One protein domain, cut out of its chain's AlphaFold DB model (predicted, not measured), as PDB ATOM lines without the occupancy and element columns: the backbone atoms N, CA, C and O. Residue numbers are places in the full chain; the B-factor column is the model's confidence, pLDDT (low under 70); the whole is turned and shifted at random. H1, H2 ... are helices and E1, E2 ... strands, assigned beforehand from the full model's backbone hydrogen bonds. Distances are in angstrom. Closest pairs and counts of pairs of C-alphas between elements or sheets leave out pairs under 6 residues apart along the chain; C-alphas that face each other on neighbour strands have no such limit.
ATOM      1  N   ARG A 424     226.276 162.089 389.943       86.31
ATOM      2  CA  ARG A 424     225.621 162.363 388.659       86.31
ATOM      3  C   ARG A 424     224.249 161.694 388.622       86.31
ATOM      4  O   ARG A 424     224.179 160.479 388.769       86.31
ATOM      5  N   VAL A 425     223.205 162.461 388.321       88.75
ATOM      6  CA  VAL A 425     221.853 161.952 388.051       88.75
ATOM      7  C   VAL A 425     221.698 161.735 386.544       88.75
ATOM      8  O   VAL A 425     221.930 162.646 385.741       88.75
ATOM      9  N   GLY A 426     221.372 160.500 386.164       85.69
ATOM     10  CA  GLY A 426     221.136 160.088 384.778       85.69
ATOM     11  C   GLY A 426     219.742 160.472 384.259       85.69
ATOM     12  O   GLY A 426     218.913 160.974 385.019       85.69
ATOM     13  N   PRO A 427     219.461 160.244 382.962       80.75
ATOM     14  CA  PRO A 427     218.148 160.510 382.371       80.75
ATOM     15  C   PRO A 427     217.021 159.650 382.964       80.75
ATOM     16  O   PRO A 427     215.862 160.045 382.888       80.75
ATOM     17  N   GLU A 428     217.348 158.515 383.584       86.31
ATOM     18  CA  GLU A 428     216.417 157.653 384.319       86.31
ATOM     19  C   GLU A 428     215.980 158.243 385.674       86.31
ATOM     20  O   GLU A 428     215.077 157.702 386.306       86.31
ATOM     21  N   LEU A 429     216.566 159.376 386.089       85.94
ATOM     22  CA  LEU A 429     216.295 160.062 387.359       85.94
ATOM     23  C   LEU A 429     216.592 159.207 388.600       85.94
ATOM     24  O   LEU A 429     215.910 159.326 389.616       85.94
ATOM     25  N   ASP A 430     217.651 158.398 388.540       86.38
ATOM     26  CA  ASP A 430     218.194 157.687 389.700       86.38
ATOM     27  C   ASP A 430     218.782 158.693 390.703       86.38
ATOM     28  O   ASP A 430     219.957 159.073 390.648       86.38
ATOM     29  N   LEU A 431     217.921 159.194 391.585       86.00
ATOM     30  CA  LEU A 431     218.279 160.142 392.627       86.00
ATOM     31  C   LEU A 431     219.047 159.442 393.766       86.00
ATOM     32  O   LEU A 431     218.738 158.294 394.093       86.00
ATOM     33  N   PRO A 432     220.029 160.111 394.402       85.25
ATOM     34  CA  PRO A 432     220.719 159.568 395.574       85.25
ATOM     35  C   PRO A 432     219.743 159.202 396.699       85.25
ATOM     36  O   PRO A 432     218.756 159.905 396.913       85.25
ATOM     37  N   GLU A 433     220.018 158.141 397.455       82.88
ATOM     38  CA  GLU A 433     219.169 157.786 398.596       82.88
ATOM     39  C   GLU A 433     219.087 158.943 399.601       82.88
ATOM     40  O   GLU A 433     220.079 159.616 399.895       82.88
ATOM     41  N   VAL A 434     217.882 159.193 400.114       76.56
ATOM     42  CA  VAL A 434     217.662 160.221 401.131       76.56
ATOM     43  C   VAL A 434     218.274 159.733 402.443       76.56
ATOM     44  O   VAL A 434     217.844 158.723 402.998       76.56
ATOM     45  N   ALA A 435     219.272 160.462 402.934       75.44
ATOM     46  CA  ALA A 435     219.939 160.232 404.210       75.44
ATOM     47  C   ALA A 435     219.921 161.517 405.058       75.44
ATOM     48  O   ALA A 435     219.545 162.582 404.570       75.44
ATOM     49  N   ASP A 436     220.358 161.430 406.317       77.00
ATOM     50  CA  ASP A 436     220.466 162.593 407.217       77.00
ATOM     51  C   ASP A 436     221.591 163.572 406.809       77.00
ATOM     52  O   ASP A 436     221.680 164.685 407.334       77.00
ATOM     53  N   GLU A 437     222.449 163.181 405.863       80.81
ATOM     54  CA  GLU A 437     223.547 164.000 405.351       80.81
ATOM     55  C   GLU A 437     223.160 164.768 404.070       80.81
ATOM     56  O   GLU A 437     222.424 164.247 403.227       80.81
ATOM     57  N   PRO A 438     223.669 166.001 403.872       83.06
ATOM     58  CA  PRO A 438     223.447 166.768 402.650       83.06
ATOM     59  C   PRO A 438     223.933 166.066 401.376       83.06
ATOM     60  O   PRO A 438     225.090 165.658 401.277       83.06
ATOM     61  N   VAL A 439     223.075 166.021 400.358       84.81
ATOM     62  CA  VAL A 439     223.372 165.413 399.054       84.81
ATOM     63  C   VAL A 439     223.803 166.472 398.047       84.81
ATOM     64  O   VAL A 439     223.115 167.471 397.859       84.81
ATOM     65  N   LEU A 440     224.909 166.235 397.340       85.19
ATOM     66  CA  LEU A 440     225.372 167.082 396.239       85.19
ATOM     67  C   LEU A 440     225.240 166.323 394.916       85.19
ATOM     68  O   LEU A 440     225.937 165.334 394.690       85.19
ATOM     69  N   ALA A 441     224.347 166.780 394.043       86.88
ATOM     70  CA  ALA A 441     224.003 166.110 392.796       86.88
ATOM     71  C   ALA A 441     224.104 167.042 391.581       86.88
ATOM     72  O   ALA A 441     223.915 168.253 391.683       86.88
ATOM     73  N   TRP A 442     224.380 166.491 390.401       88.00
ATOM     74  CA  TRP A 442     224.322 167.241 389.145       88.00
ATOM     75  C   TRP A 442     223.696 166.426 388.018       88.00
ATOM     76  O   TRP A 442     223.825 165.204 387.978       88.00
ATOM     77  N   ALA A 443     223.052 167.110 387.076       89.12
ATOM     78  CA  ALA A 443     222.399 166.484 385.931       89.12
ATOM     79  C   ALA A 443     222.538 167.339 384.668       89.12
ATOM     80  O   ALA A 443     222.676 168.558 384.743       89.12
ATOM     81  N   GLU A 444     222.451 166.698 383.504       88.94
ATOM     82  CA  GLU A 444     222.438 167.354 382.191       88.94
ATOM     83  C   GLU A 444     221.168 166.915 381.446       88.94
ATOM     84  O   GLU A 444     221.190 165.900 380.745       88.94
ATOM     85  N   PRO A 445     220.028 167.600 381.662       88.06
ATOM     86  CA  PRO A 445     218.773 167.224 381.027       88.06
ATOM     87  C   PRO A 445     218.849 167.452 379.514       88.06
ATOM     88  O   PRO A 445     219.298 168.501 379.052       88.06
ATOM     89  N   ALA A 446     218.383 166.471 378.739       83.62
ATOM     90  CA  ALA A 446     218.419 166.523 377.277       83.62
ATOM     91  C   ALA A 446     217.434 167.550 376.687       83.62
ATOM     92  O   ALA A 446     217.660 168.073 375.596       83.62
ATOM     93  N   ASP A 447     216.341 167.835 377.399       85.88
ATOM     94  CA  ASP A 447     215.277 168.738 376.974       85.88
ATOM     95  C   ASP A 447     214.500 169.342 378.164       85.88
ATOM     96  O   ASP A 447     214.791 169.106 379.340       85.88
ATOM     97  N   LEU A 448     213.506 170.179 377.849       87.31
ATOM     98  CA  LEU A 448     212.681 170.864 378.843       87.31
ATOM     99  C   LEU A 448     211.796 169.906 379.673       87.31
ATOM    100  O   LEU A 448     211.742 170.094 380.889       87.31
ATOM    101  N   PRO A 449     211.124 168.888 379.089       91.56
ATOM    102  CA  PRO A 449     210.430 167.856 379.863       91.56
ATOM    103  C   PRO A 449     211.333 167.104 380.848       91.56
ATOM    104  O   PRO A 449     210.945 166.930 382.001       91.56
ATOM    105  N   GLY A 450     212.543 166.713 380.435       90.81
ATOM    106  CA  GLY A 450     213.510 166.052 381.312       90.81
ATOM    107  C   GLY A 450     213.970 166.952 382.458       90.81
ATOM    108  O   GLY A 450     214.064 166.504 383.598       90.81
ATOM    109  N   ALA A 451     214.182 168.244 382.190       92.56
ATOM    110  CA  ALA A 451     214.491 169.219 383.235       92.56
ATOM    111  C   ALA A 451     213.338 169.401 384.236       92.56
ATOM    112  O   ALA A 451     213.586 169.510 385.434       92.56
ATOM    113  N   LEU A 452     212.087 169.418 383.760       94.31
ATOM    114  CA  LEU A 452     210.913 169.490 384.631       94.31
ATOM    115  C   LEU A 452     210.826 168.265 385.544       94.31
ATOM    116  O   LEU A 452     210.692 168.426 386.754       94.31
ATOM    117  N   ALA A 453     210.939 167.065 384.969       94.44
ATOM    118  CA  ALA A 453     210.858 165.812 385.712       94.44
ATOM    119  C   ALA A 453     211.969 165.705 386.768       94.44
ATOM    120  O   ALA A 453     211.702 165.335 387.908       94.44
ATOM    121  N   LEU A 454     213.192 166.119 386.423       95.31
ATOM    122  CA  LEU A 454     214.315 166.193 387.356       95.31
ATOM    123  C   LEU A 454     214.035 167.133 388.538       95.31
ATOM    124  O   LEU A 454     214.268 166.762 389.687       95.31
ATOM    125  N   VAL A 455     213.552 168.350 388.268       94.50
ATOM    126  CA  VAL A 455     213.254 169.332 389.321       94.50
ATOM    127  C   VAL A 455     212.117 168.841 390.217       94.50
ATOM    128  O   VAL A 455     212.215 168.965 391.432       94.50
ATOM    129  N   GLN A 456     211.067 168.252 389.642       95.00
ATOM    130  CA  GLN A 456     209.954 167.679 390.405       95.00
ATOM    131  C   GLN A 456     210.424 166.541 391.312       95.00
ATOM    132  O   GLN A 456     210.173 166.590 392.511       95.00
ATOM    133  N   ALA A 457     211.184 165.584 390.771       93.62
ATOM    134  CA  ALA A 457     211.712 164.464 391.542       93.62
ATOM    135  C   ALA A 457     212.628 164.935 392.688       93.62
ATOM    136  O   ALA A 457     212.539 164.434 393.806       93.62
ATOM    137  N   TRP A 458     213.470 165.944 392.441       94.00
ATOM    138  CA  TRP A 458     214.331 166.532 393.469       94.00
ATOM    139  C   TRP A 458     213.540 167.209 394.597       94.00
ATOM    140  O   TRP A 458     213.877 167.056 395.770       94.00
ATOM    141  N   LEU A 459     212.483 167.949 394.252       92.81
ATOM    142  CA  LEU A 459     211.611 168.603 395.231       92.81
ATOM    143  C   LEU A 459     210.793 167.584 396.038       92.81
ATOM    144  O   LEU A 459     210.603 167.774 397.238       92.81
ATOM    145  N   GLU A 460     210.339 166.503 395.402       93.44
ATOM    146  CA  GLU A 460     209.595 165.415 396.049       93.44
ATOM    147  C   GLU A 460     210.464 164.592 397.010       93.44
ATOM    148  O   GLU A 460     209.974 164.163 398.054       93.44
ATOM    149  N   ALA A 461     211.752 164.414 396.700       88.81
ATOM    150  CA  ALA A 461     212.697 163.673 397.538       88.81
ATOM    151  C   ALA A 461     212.982 164.341 398.899       88.81
ATOM    152  O   ALA A 461     213.449 163.671 399.816       88.81
ATOM    153  N   ALA A 462     212.685 165.641 399.047       85.19
ATOM    154  CA  ALA A 462     212.761 166.383 400.309       85.19
ATOM    155  C   ALA A 462     214.103 166.233 401.063       85.19
ATOM    156  O   ALA A 462     214.135 166.004 402.273       85.19
ATOM    157  N   TYR A 463     215.220 166.375 400.343       87.81
ATOM    158  CA  TYR A 463     216.564 166.279 400.917       87.81
ATOM    159  C   TYR A 463     216.824 167.281 402.059       87.81
ATOM    160  O   TYR A 463     216.274 168.389 402.052       87.81
ATOM    161  N   PRO A 464     217.712 166.946 403.019       84.75
ATOM    162  CA  PRO A 464     218.013 167.819 404.148       84.75
ATOM    163  C   PRO A 464     218.663 169.136 403.709       84.75
ATOM    164  O   PRO A 464     219.306 169.239 402.654       84.75
ATOM    165  N   ALA A 465     218.534 170.154 404.562       82.75
ATOM    166  CA  ALA A 465     219.119 171.469 404.339       82.75
ATOM    167  C   ALA A 465     220.635 171.371 404.099       82.75
ATOM    168  O   ALA A 465     221.366 170.737 404.853       82.75
ATOM    169  N   GLY A 466     221.105 172.024 403.036       78.06
ATOM    170  CA  GLY A 466     222.492 171.912 402.566       78.06
ATOM    171  C   GLY A 466     222.646 171.051 401.314       78.06
ATOM    172  O   GLY A 466     223.648 171.199 400.621       78.06
ATOM    173  N   SER A 467     221.641 170.240 400.970       86.94
ATOM    174  CA  SER A 467     221.629 169.470 399.721       86.94
ATOM    175  C   SER A 467     221.506 170.381 398.505       86.94
ATOM    176  O   SER A 467     220.872 171.438 398.596       86.94
ATOM    177  N   ARG A 468     222.127 170.005 397.383       86.81
ATOM    178  CA  ARG A 468     222.219 170.799 396.153       86.81
ATOM    179  C   ARG A 468     222.032 169.958 394.902       86.81
ATOM    180  O   ARG A 468     222.608 168.880 394.792       86.81
ATOM    181  N   LEU A 469     221.339 170.532 393.924       89.69
ATOM    182  CA  LEU A 469     221.243 169.997 392.571       89.69
ATOM    183  C   LEU A 469     221.710 171.040 391.554       89.69
ATOM    184  O   LEU A 469     221.073 172.079 391.378       89.69
ATOM    185  N   ALA A 470     222.805 170.745 390.854       88.12
ATOM    186  CA  ALA A 470     223.313 171.557 389.755       88.12
ATOM    187  C   ALA A 470     222.771 171.056 388.405       88.12
ATOM    188  O   ALA A 470     223.099 169.958 387.952       88.12
ATOM    189  N   VAL A 471     221.967 171.880 387.736       89.06
ATOM    190  CA  VAL A 471     221.464 171.621 386.384       89.06
ATOM    191  C   VAL A 471     222.434 172.218 385.372       89.06
ATOM    192  O   VAL A 471     222.591 173.439 385.279       89.06
ATOM    193  N   ARG A 472     223.099 171.344 384.620       86.62
ATOM    194  CA  ARG A 472     224.112 171.694 383.627       86.62
ATOM    195  C   ARG A 472     223.495 171.820 382.236       86.62
ATOM    196  O   ARG A 472     222.730 170.966 381.801       86.62
ATOM    197  N   THR A 473     223.883 172.871 381.529       85.44
ATOM    198  CA  THR A 473     223.531 173.173 380.137       85.44
ATOM    199  C   THR A 473     224.795 173.503 379.336       85.44
ATOM    200  O   THR A 473     225.872 173.644 379.924       85.44
ATOM    201  N   ARG A 474     224.687 173.548 378.001       81.56
ATOM    202  CA  ARG A 474     225.808 173.882 377.111       81.56
ATOM    203  C   ARG A 474     225.436 174.976 376.130       81.56
ATOM    204  O   ARG A 474     224.408 174.847 375.464       81.56
ATOM    205  N   ASP A 475     226.290 175.991 376.018       76.81
ATOM    206  CA  ASP A 475     226.139 177.165 375.151       76.81
ATOM    207  C   ASP A 475     224.698 177.717 375.133       76.81
ATOM    208  O   ASP A 475     224.191 178.146 374.088       76.81
ATOM    209  N   ALA A 476     224.004 177.655 376.276       77.12
ATOM    210  CA  ALA A 476     222.582 177.962 376.395       77.12
ATOM    211  C   ALA A 476     222.321 179.440 376.719       77.12
ATOM    212  O   ALA A 476     221.186 179.912 376.559       77.12
ATOM    213  N   VAL A 477     223.349 180.178 377.164       75.44
ATOM    214  CA  VAL A 477     223.271 181.602 377.520       75.44
ATOM    215  C   VAL A 477     224.499 182.396 377.055       75.44
ATOM    216  O   VAL A 477     225.613 181.891 376.998       75.44
ATOM    217  N   ALA A 478     224.306 183.682 376.745       75.50
ATOM    218  CA  ALA A 478     225.390 184.597 376.371       75.50
ATOM    219  C   ALA A 478     225.909 185.385 377.591       75.50
ATOM    220  O   ALA A 478     225.264 186.329 378.064       75.50
ATOM    221  N   ALA A 479     227.107 185.056 378.074       64.94
ATOM    222  CA  ALA A 479     227.715 185.678 379.254       64.94
ATOM    223  C   ALA A 479     228.695 186.826 378.916       64.94
ATOM    224  O   ALA A 479     228.741 187.799 379.666       64.94
ATOM    225  N   ALA A 480     229.422 186.721 377.789       64.06
ATOM    226  CA  ALA A 480     230.343 187.635 377.068       64.06
ATOM    227  C   ALA A 480     229.765 188.421 375.860       64.06
ATOM    228  O   ALA A 480     228.911 187.897 375.141       64.06
ATOM    229  N   ALA A 481     230.153 189.683 375.608       55.72
ATOM    230  CA  ALA A 481     229.790 190.349 374.346       55.72
ATOM    231  C   ALA A 481     230.454 189.569 373.206       55.72
ATOM    232  O   ALA A 481     231.640 189.266 373.305       55.72
ATOM    233  N   GLY A 482     229.692 189.196 372.176       61.31
ATOM    234  CA  GLY A 482     230.183 188.314 371.112       61.31
ATOM    235  C   GLY A 482     230.068 186.809 371.397       61.31
ATOM    236  O   GLY A 482     230.569 186.014 370.605       61.31
ATOM    237  N   ASP A 483     229.408 186.391 372.485       63.22
ATOM    238  CA  ASP A 483     229.057 184.979 372.686       63.22
ATOM    239  C   ASP A 483     227.979 184.525 371.692       63.22
ATOM    240  O   ASP A 483     226.926 185.150 371.559       63.22
ATOM    241  N   THR A 484     228.219 183.389 371.041       64.56
ATOM    242  CA  THR A 484     227.236 182.695 370.208       64.56
ATOM    243  C   THR A 484     226.464 181.677 371.046       64.56
ATOM    244  O   THR A 484     227.074 180.787 371.633       64.56
ATOM    245  N   VAL A 485     225.133 181.771 371.074       75.25
ATOM    246  CA  VAL A 485     224.256 180.793 371.747       75.25
ATOM    247  C   VAL A 485     223.937 179.663 370.768       75.25
ATOM    248  O   VAL A 485     223.013 179.774 369.962       75.25
ATOM    249  N   ALA A 486     224.735 178.597 370.797       73.19
ATOM    250  CA  ALA A 486     224.551 177.431 369.931       73.19
ATOM    251  C   ALA A 486     223.556 176.406 370.516       73.19
ATOM    252  O   ALA A 486     222.933 175.652 369.769       73.19
ATOM    253  N   GLY A 487     223.358 176.404 371.839       69.06
ATOM    254  CA  GLY A 487     222.512 175.463 372.577       69.06
ATOM    255  C   GLY A 487     221.105 175.984 372.874       69.06
ATOM    256  O   GLY A 487     220.654 175.927 374.017       69.06
ATOM    257  N   LEU A 488     220.388 176.493 371.864       71.56
ATOM    258  CA  LEU A 488     219.057 177.111 372.041       71.56
ATOM    259  C   LEU A 488     218.022 176.192 372.714       71.56
ATOM    260  O   LEU A 488     217.130 176.670 373.417       71.56
ATOM    261  N   THR A 489     218.137 174.876 372.536       70.38
ATOM    262  CA  THR A 489     217.305 173.877 373.227       70.38
ATOM    263  C   THR A 489     217.503 173.895 374.748       70.38
ATOM    264  O   THR A 489     216.536 173.707 375.486       70.38
ATOM    265  N   GLY A 490     218.709 174.209 375.234       70.38
ATOM    266  CA  GLY A 490     219.027 174.356 376.659       70.38
ATOM    267  C   GLY A 490     218.556 175.680 377.275       70.38
ATOM    268  O   GLY A 490     218.385 175.773 378.491       70.38
ATOM    269  N   SER A 491     218.263 176.708 376.469       77.81
ATOM    270  CA  SER A 491     217.813 178.014 376.979       77.81
ATOM    271  C   SER A 491     216.442 177.948 377.673       77.81
ATOM    272  O   SER A 491     216.160 178.741 378.574       77.81
ATOM    273  N   GLY A 492     215.586 176.992 377.289       82.50
ATOM    274  CA  GLY A 492     214.301 176.746 377.954       82.50
ATOM    275  C   GLY A 492     214.464 176.224 379.386       82.50
ATOM    276  O   GLY A 492     213.724 176.643 380.279       82.50
ATOM    277  N   VAL A 493     215.472 175.376 379.618       87.25
ATOM    278  CA  VAL A 493     215.797 174.792 380.932       87.25
ATOM    279  C   VAL A 493     216.133 175.889 381.944       87.25
ATOM    280  O   VAL A 493     215.632 175.876 383.064       87.25
ATOM    281  N   TRP A 494     216.880 176.913 381.523       84.12
ATOM    282  CA  TRP A 494     217.192 178.083 382.350       84.12
ATOM    283  C   TRP A 494     215.953 178.845 382.826       84.12
ATOM    284  O   TRP A 494     215.927 179.353 383.945       84.12
ATOM    285  N   GLY A 495     214.931 178.973 381.977       82.50
ATOM    286  CA  GLY A 495     213.668 179.603 382.361       82.50
ATOM    287  C   GLY A 495     212.970 178.822 383.469       82.50
ATOM    288  O   GLY A 495     212.624 179.398 384.496       82.50
ATOM    289  N   LEU A 496     212.836 177.511 383.266       90.56
ATOM    290  CA  LEU A 496     212.170 176.597 384.189       90.56
ATOM    291  C   LEU A 496     212.875 176.518 385.545       90.56
ATOM    292  O   LEU A 496     212.238 176.706 386.578       90.56
ATOM    293  N   VAL A 497     214.189 176.289 385.553       86.94
ATOM    294  CA  VAL A 497     214.941 176.114 386.803       86.94
ATOM    295  C   VAL A 497     214.984 177.416 387.599       86.94
ATOM    296  O   VAL A 497     214.833 177.376 388.813       86.94
ATOM    297  N   ARG A 498     215.090 178.588 386.952       84.56
ATOM    298  CA  ARG A 498     215.001 179.876 387.668       84.56
ATOM    299  C   ARG A 498     213.634 180.108 388.306       84.56
ATOM    300  O   ARG A 498     213.584 180.657 389.403       84.56
ATOM    301  N   SER A 499     212.549 179.709 387.643       84.62
ATOM    302  CA  SER A 499     211.212 179.746 388.247       84.62
ATOM    303  C   SER A 499     211.154 178.848 389.483       84.62
ATOM    304  O   SER A 499     210.760 179.317 390.545       84.62
ATOM    305  N   ALA A 500     211.663 177.618 389.390       84.31
ATOM    306  CA  ALA A 500     211.723 176.702 390.528       84.31
ATOM    307  C   ALA A 500     212.616 177.216 391.673       84.31
ATOM    308  O   ALA A 500     212.235 177.112 392.831       84.31
ATOM    309  N   MET A 501     213.766 177.833 391.376       85.56
ATOM    310  CA  MET A 501     214.636 178.475 392.377       85.56
ATOM    311  C   MET A 501     213.937 179.631 393.104       85.56
ATOM    312  O   MET A 501     214.186 179.854 394.285       85.56
ATOM    313  N   ALA A 502     213.089 180.390 392.402       78.06
ATOM    314  CA  ALA A 502     212.335 181.493 392.992       78.06
ATOM    315  C   ALA A 502     211.169 181.000 393.863       78.06
ATOM    316  O   ALA A 502     210.885 181.603 394.896       78.06
ATOM    317  N   GLU A 503     210.507 179.918 393.454       83.31
ATOM    318  CA  GLU A 503     209.398 179.296 394.190       83.31
ATOM    319  C   GLU A 503     209.885 178.457 395.385       83.31
ATOM    320  O   GLU A 503     209.217 178.406 396.416       83.31
ATOM    321  N   HIS A 504     211.076 177.857 395.278       83.69
ATOM    322  CA  HIS A 504     211.673 176.967 396.275       83.69
ATOM    323  C   HIS A 504     213.120 177.382 396.609       83.69
ATOM    324  O   HIS A 504     214.070 176.677 396.254       83.69
ATOM    325  N   PRO A 505     213.327 178.514 397.310       80.38
ATOM    326  CA  PRO A 505     214.665 179.051 397.583       80.38
ATOM    327  C   PRO A 505     215.552 178.107 398.412       80.38
ATOM    328  O   PRO A 505     216.773 178.115 398.260       80.38
ATOM    329  N   ASP A 506     214.943 177.255 399.240       82.38
ATOM    330  CA  ASP A 506     215.654 176.320 400.119       82.38
ATOM    331  C   ASP A 506     215.970 174.972 399.448       82.38
ATOM    332  O   ASP A 506     216.709 174.162 400.006       82.38
ATOM    333  N   ALA A 507     215.475 174.734 398.224       84.44
ATOM    334  CA  ALA A 507     215.644 173.463 397.513       84.44
ATOM    335  C   ALA A 507     217.058 173.239 396.947       84.44
ATOM    336  O   ALA A 507     217.320 172.204 396.340       84.44
ATOM    337  N   GLY A 508     217.979 174.195 397.098       85.19
ATOM    338  CA  GLY A 508     219.378 174.002 396.706       85.19
ATOM    339  C   GLY A 508     219.616 173.849 395.198       85.19
ATOM    340  O   GLY A 508     220.633 173.284 394.795       85.19
ATOM    341  N   LEU A 509     218.698 174.338 394.363       87.69
ATOM    342  CA  LEU A 509     218.808 174.305 392.904       87.69
ATOM    343  C   LEU A 509     219.862 175.308 392.400       87.69
ATOM    344  O   LEU A 509     219.876 176.468 392.815       87.69
ATOM    345  N   ALA A 510     220.707 174.878 391.465       85.56
ATOM    346  CA  ALA A 510     221.689 175.707 390.769       85.56
ATOM    347  C   ALA A 510     221.667 175.478 389.257       85.56
ATOM    348  O   ALA A 510     221.310 174.404 388.776       85.56
ATOM    349  N   LEU A 511     222.112 176.492 388.511       84.81
ATOM    350  CA  LEU A 511     222.315 176.435 387.067       84.81
ATOM    351  C   LEU A 511     223.796 176.577 386.734       84.81
ATOM    352  O   LEU A 511     224.491 177.423 387.296       84.81
ATOM    353  N   LEU A 512     224.249 175.773 385.779       83.62
ATOM    354  CA  LEU A 512     225.592 175.826 385.225       83.62
ATOM    355  C   LEU A 512     225.513 175.752 383.699       83.62
ATOM    356  O   LEU A 512     224.815 174.901 383.155       83.62
ATOM    357  N   ASP A 513     226.244 176.617 383.005       80.56
ATOM    358  CA  ASP A 513     226.391 176.563 381.549       80.56
ATOM    359  C   ASP A 513     227.872 176.579 381.175       80.56
ATOM    360  O   ASP A 513     228.652 177.357 381.732       80.56
ATOM    361  N   ASP A 514     228.262 175.697 380.255       79.06
ATOM    362  CA  ASP A 514     229.620 175.625 379.717       79.06
ATOM    363  C   ASP A 514     229.643 175.532 378.191       79.06
ATOM    364  O   ASP A 514     228.619 175.371 377.540       79.06
ATOM    365  N   ASP A 515     230.834 175.644 377.613       73.62
ATOM    366  CA  ASP A 515     231.057 175.639 376.164       73.62
ATOM    367  C   ASP A 515     231.495 174.272 375.614       73.62
ATOM    368  O   ASP A 515     232.122 174.182 374.557       73.62
ATOM    369  N   GLY A 516     231.256 173.193 376.368       66.50
ATOM    370  CA  GLY A 516     231.595 171.826 375.974       66.50
ATOM    371  C   GLY A 516     233.094 171.509 375.917       66.50
ATOM    372  O   GLY A 516     233.459 170.374 375.601       66.50
ATOM    373  N   ARG A 517     233.985 172.458 376.232       68.62
ATOM    374  CA  ARG A 517     235.437 172.232 376.181       68.62
ATOM    375  C   ARG A 517     235.918 171.410 377.387       68.62
ATOM    376  O   ARG A 517     235.433 171.623 378.503       68.62
ATOM    377  N   PRO A 518     236.920 170.522 377.223       60.53
ATOM    378  CA  PRO A 518     237.447 169.702 378.322       60.53
ATOM    379  C   PRO A 518     237.943 170.533 379.520       60.53
ATOM    380  O   PRO A 518     237.704 170.190 380.680       60.53
ATOM    381  N   GLU A 519     238.562 171.677 379.238       60.91
ATOM    382  CA  GLU A 519     239.062 172.630 380.236       60.91
ATOM    383  C   GLU A 519     237.915 173.250 381.057       60.91
ATOM    384  O   GLU A 519     237.979 173.301 382.288       60.91
ATOM    385  N   SER A 520     236.816 173.620 380.393       61.31
ATOM    386  CA  SER A 520     235.603 174.149 381.024       61.31
ATOM    387  C   SER A 520     234.880 173.089 381.853       61.31
ATOM    388  O   SER A 520     234.374 173.390 382.933       61.31
ATOM    389  N   SER A 521     234.892 171.828 381.412       58.97
ATOM    390  CA  SER A 521     234.281 170.717 382.153       58.97
ATOM    391  C   SER A 521     234.987 170.407 383.481       58.97
ATOM    392  O   SER A 521     234.338 170.051 384.462       58.97
ATOM    393  N   THR A 522     236.302 170.625 383.550       57.66
ATOM    394  CA  THR A 522     237.077 170.482 384.794       57.66
ATOM    395  C   THR A 522     236.817 171.664 385.741       57.66
ATOM    396  O   THR A 522     236.739 171.495 386.959       57.66
ATOM    397  N   GLY A 523     236.618 172.869 385.190       56.91
ATOM    398  CA  GLY A 523     236.215 174.064 385.942       56.91
ATOM    399  C   GLY A 523     234.787 173.993 386.491       56.91
ATOM    400  O   GLY A 523     234.551 174.433 387.614       56.91
ATOM    401  N   ALA A 524     233.862 173.377 385.749       58.53
ATOM    402  CA  ALA A 524     232.480 173.119 386.153       58.53
ATOM    403  C   ALA A 524     232.395 172.321 387.465       58.53
ATOM    404  O   ALA A 524     231.685 172.728 388.381       58.53
ATOM    405  N   GLY A 525     233.181 171.247 387.611       57.53
ATOM    406  CA  GLY A 525     233.227 170.468 388.857       57.53
ATOM    407  C   GLY A 525     233.716 171.282 390.063       57.53
ATOM    408  O   GLY A 525     233.181 171.163 391.162       57.53
ATOM    409  N   ARG A 526     234.683 172.184 389.855       59.03
ATOM    410  CA  ARG A 526     235.203 173.079 390.906       59.03
ATOM    411  C   ARG A 526     234.249 174.226 391.243       59.03
ATOM    412  O   ARG A 526     234.196 174.649 392.392       59.03
ATOM    413  N   ALA A 527     233.510 174.726 390.256       58.41
ATOM    414  CA  ALA A 527     232.471 175.740 390.417       58.41
ATOM    415  C   ALA A 527     231.318 175.252 391.281       58.41
ATOM    416  O   ALA A 527     230.863 175.939 392.191       58.41
ATOM    417  N   VAL A 528     230.912 174.029 390.993       58.22
ATOM    418  CA  VAL A 528     229.868 173.313 391.692       58.22
ATOM    419  C   VAL A 528     230.315 173.004 393.138       58.22
ATOM    420  O   VAL A 528     229.574 173.295 394.071       58.22
TER     421      VAL A 528
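What this domain is: This is residues 424 to 528 of the 610 residues of the protein "Modular polyketide synthase" of Streptomyces iranensis (UniProt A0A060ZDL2). Parallel strands E1, E2, E3, in that order, form a small sheet, the middle of three layers, with H1 and H2 side by side over one face and H3 over the other. The 105 printed residues, mixed in class, run E1 H1 E2 H2 E3 H3. The whole is compact, radius of gyration of the C-alphas 13.7 A, spanning 45 by 26 by 25 A.

How they stand to each other: E2, residues 468 to 474, is parallel to E1, residues 440 to 443 (N 441 and O 468, 2.8 A), and to E3, residues 509 to 514 (N 471 and O 510, 2.8 A). H1, residues 448 to 460, and H2, residues 488 to 503, touch, closest at C-alphas of Leu 448 and Val 493, 5.4 A. H3, residues 518 to 528, is on the opposite face. Every O i to N i+4 pair is within hydrogen-bond range in H1, 8 of 12 in H2, 5 of 7 in H3.

Where its parts are: E1 begins at C-alpha 440 (225.372, 167.082, 396.239); H3 ends at C-alpha 528 (229.868, 173.313, 391.692). From first to last C-alpha H2 is 24.3 A.

The domain as a whole: The printed part has no cut. The link E2 to H2 is long. Residues 479 to 484, 487 and 516 to 528 have pLDDT under 70.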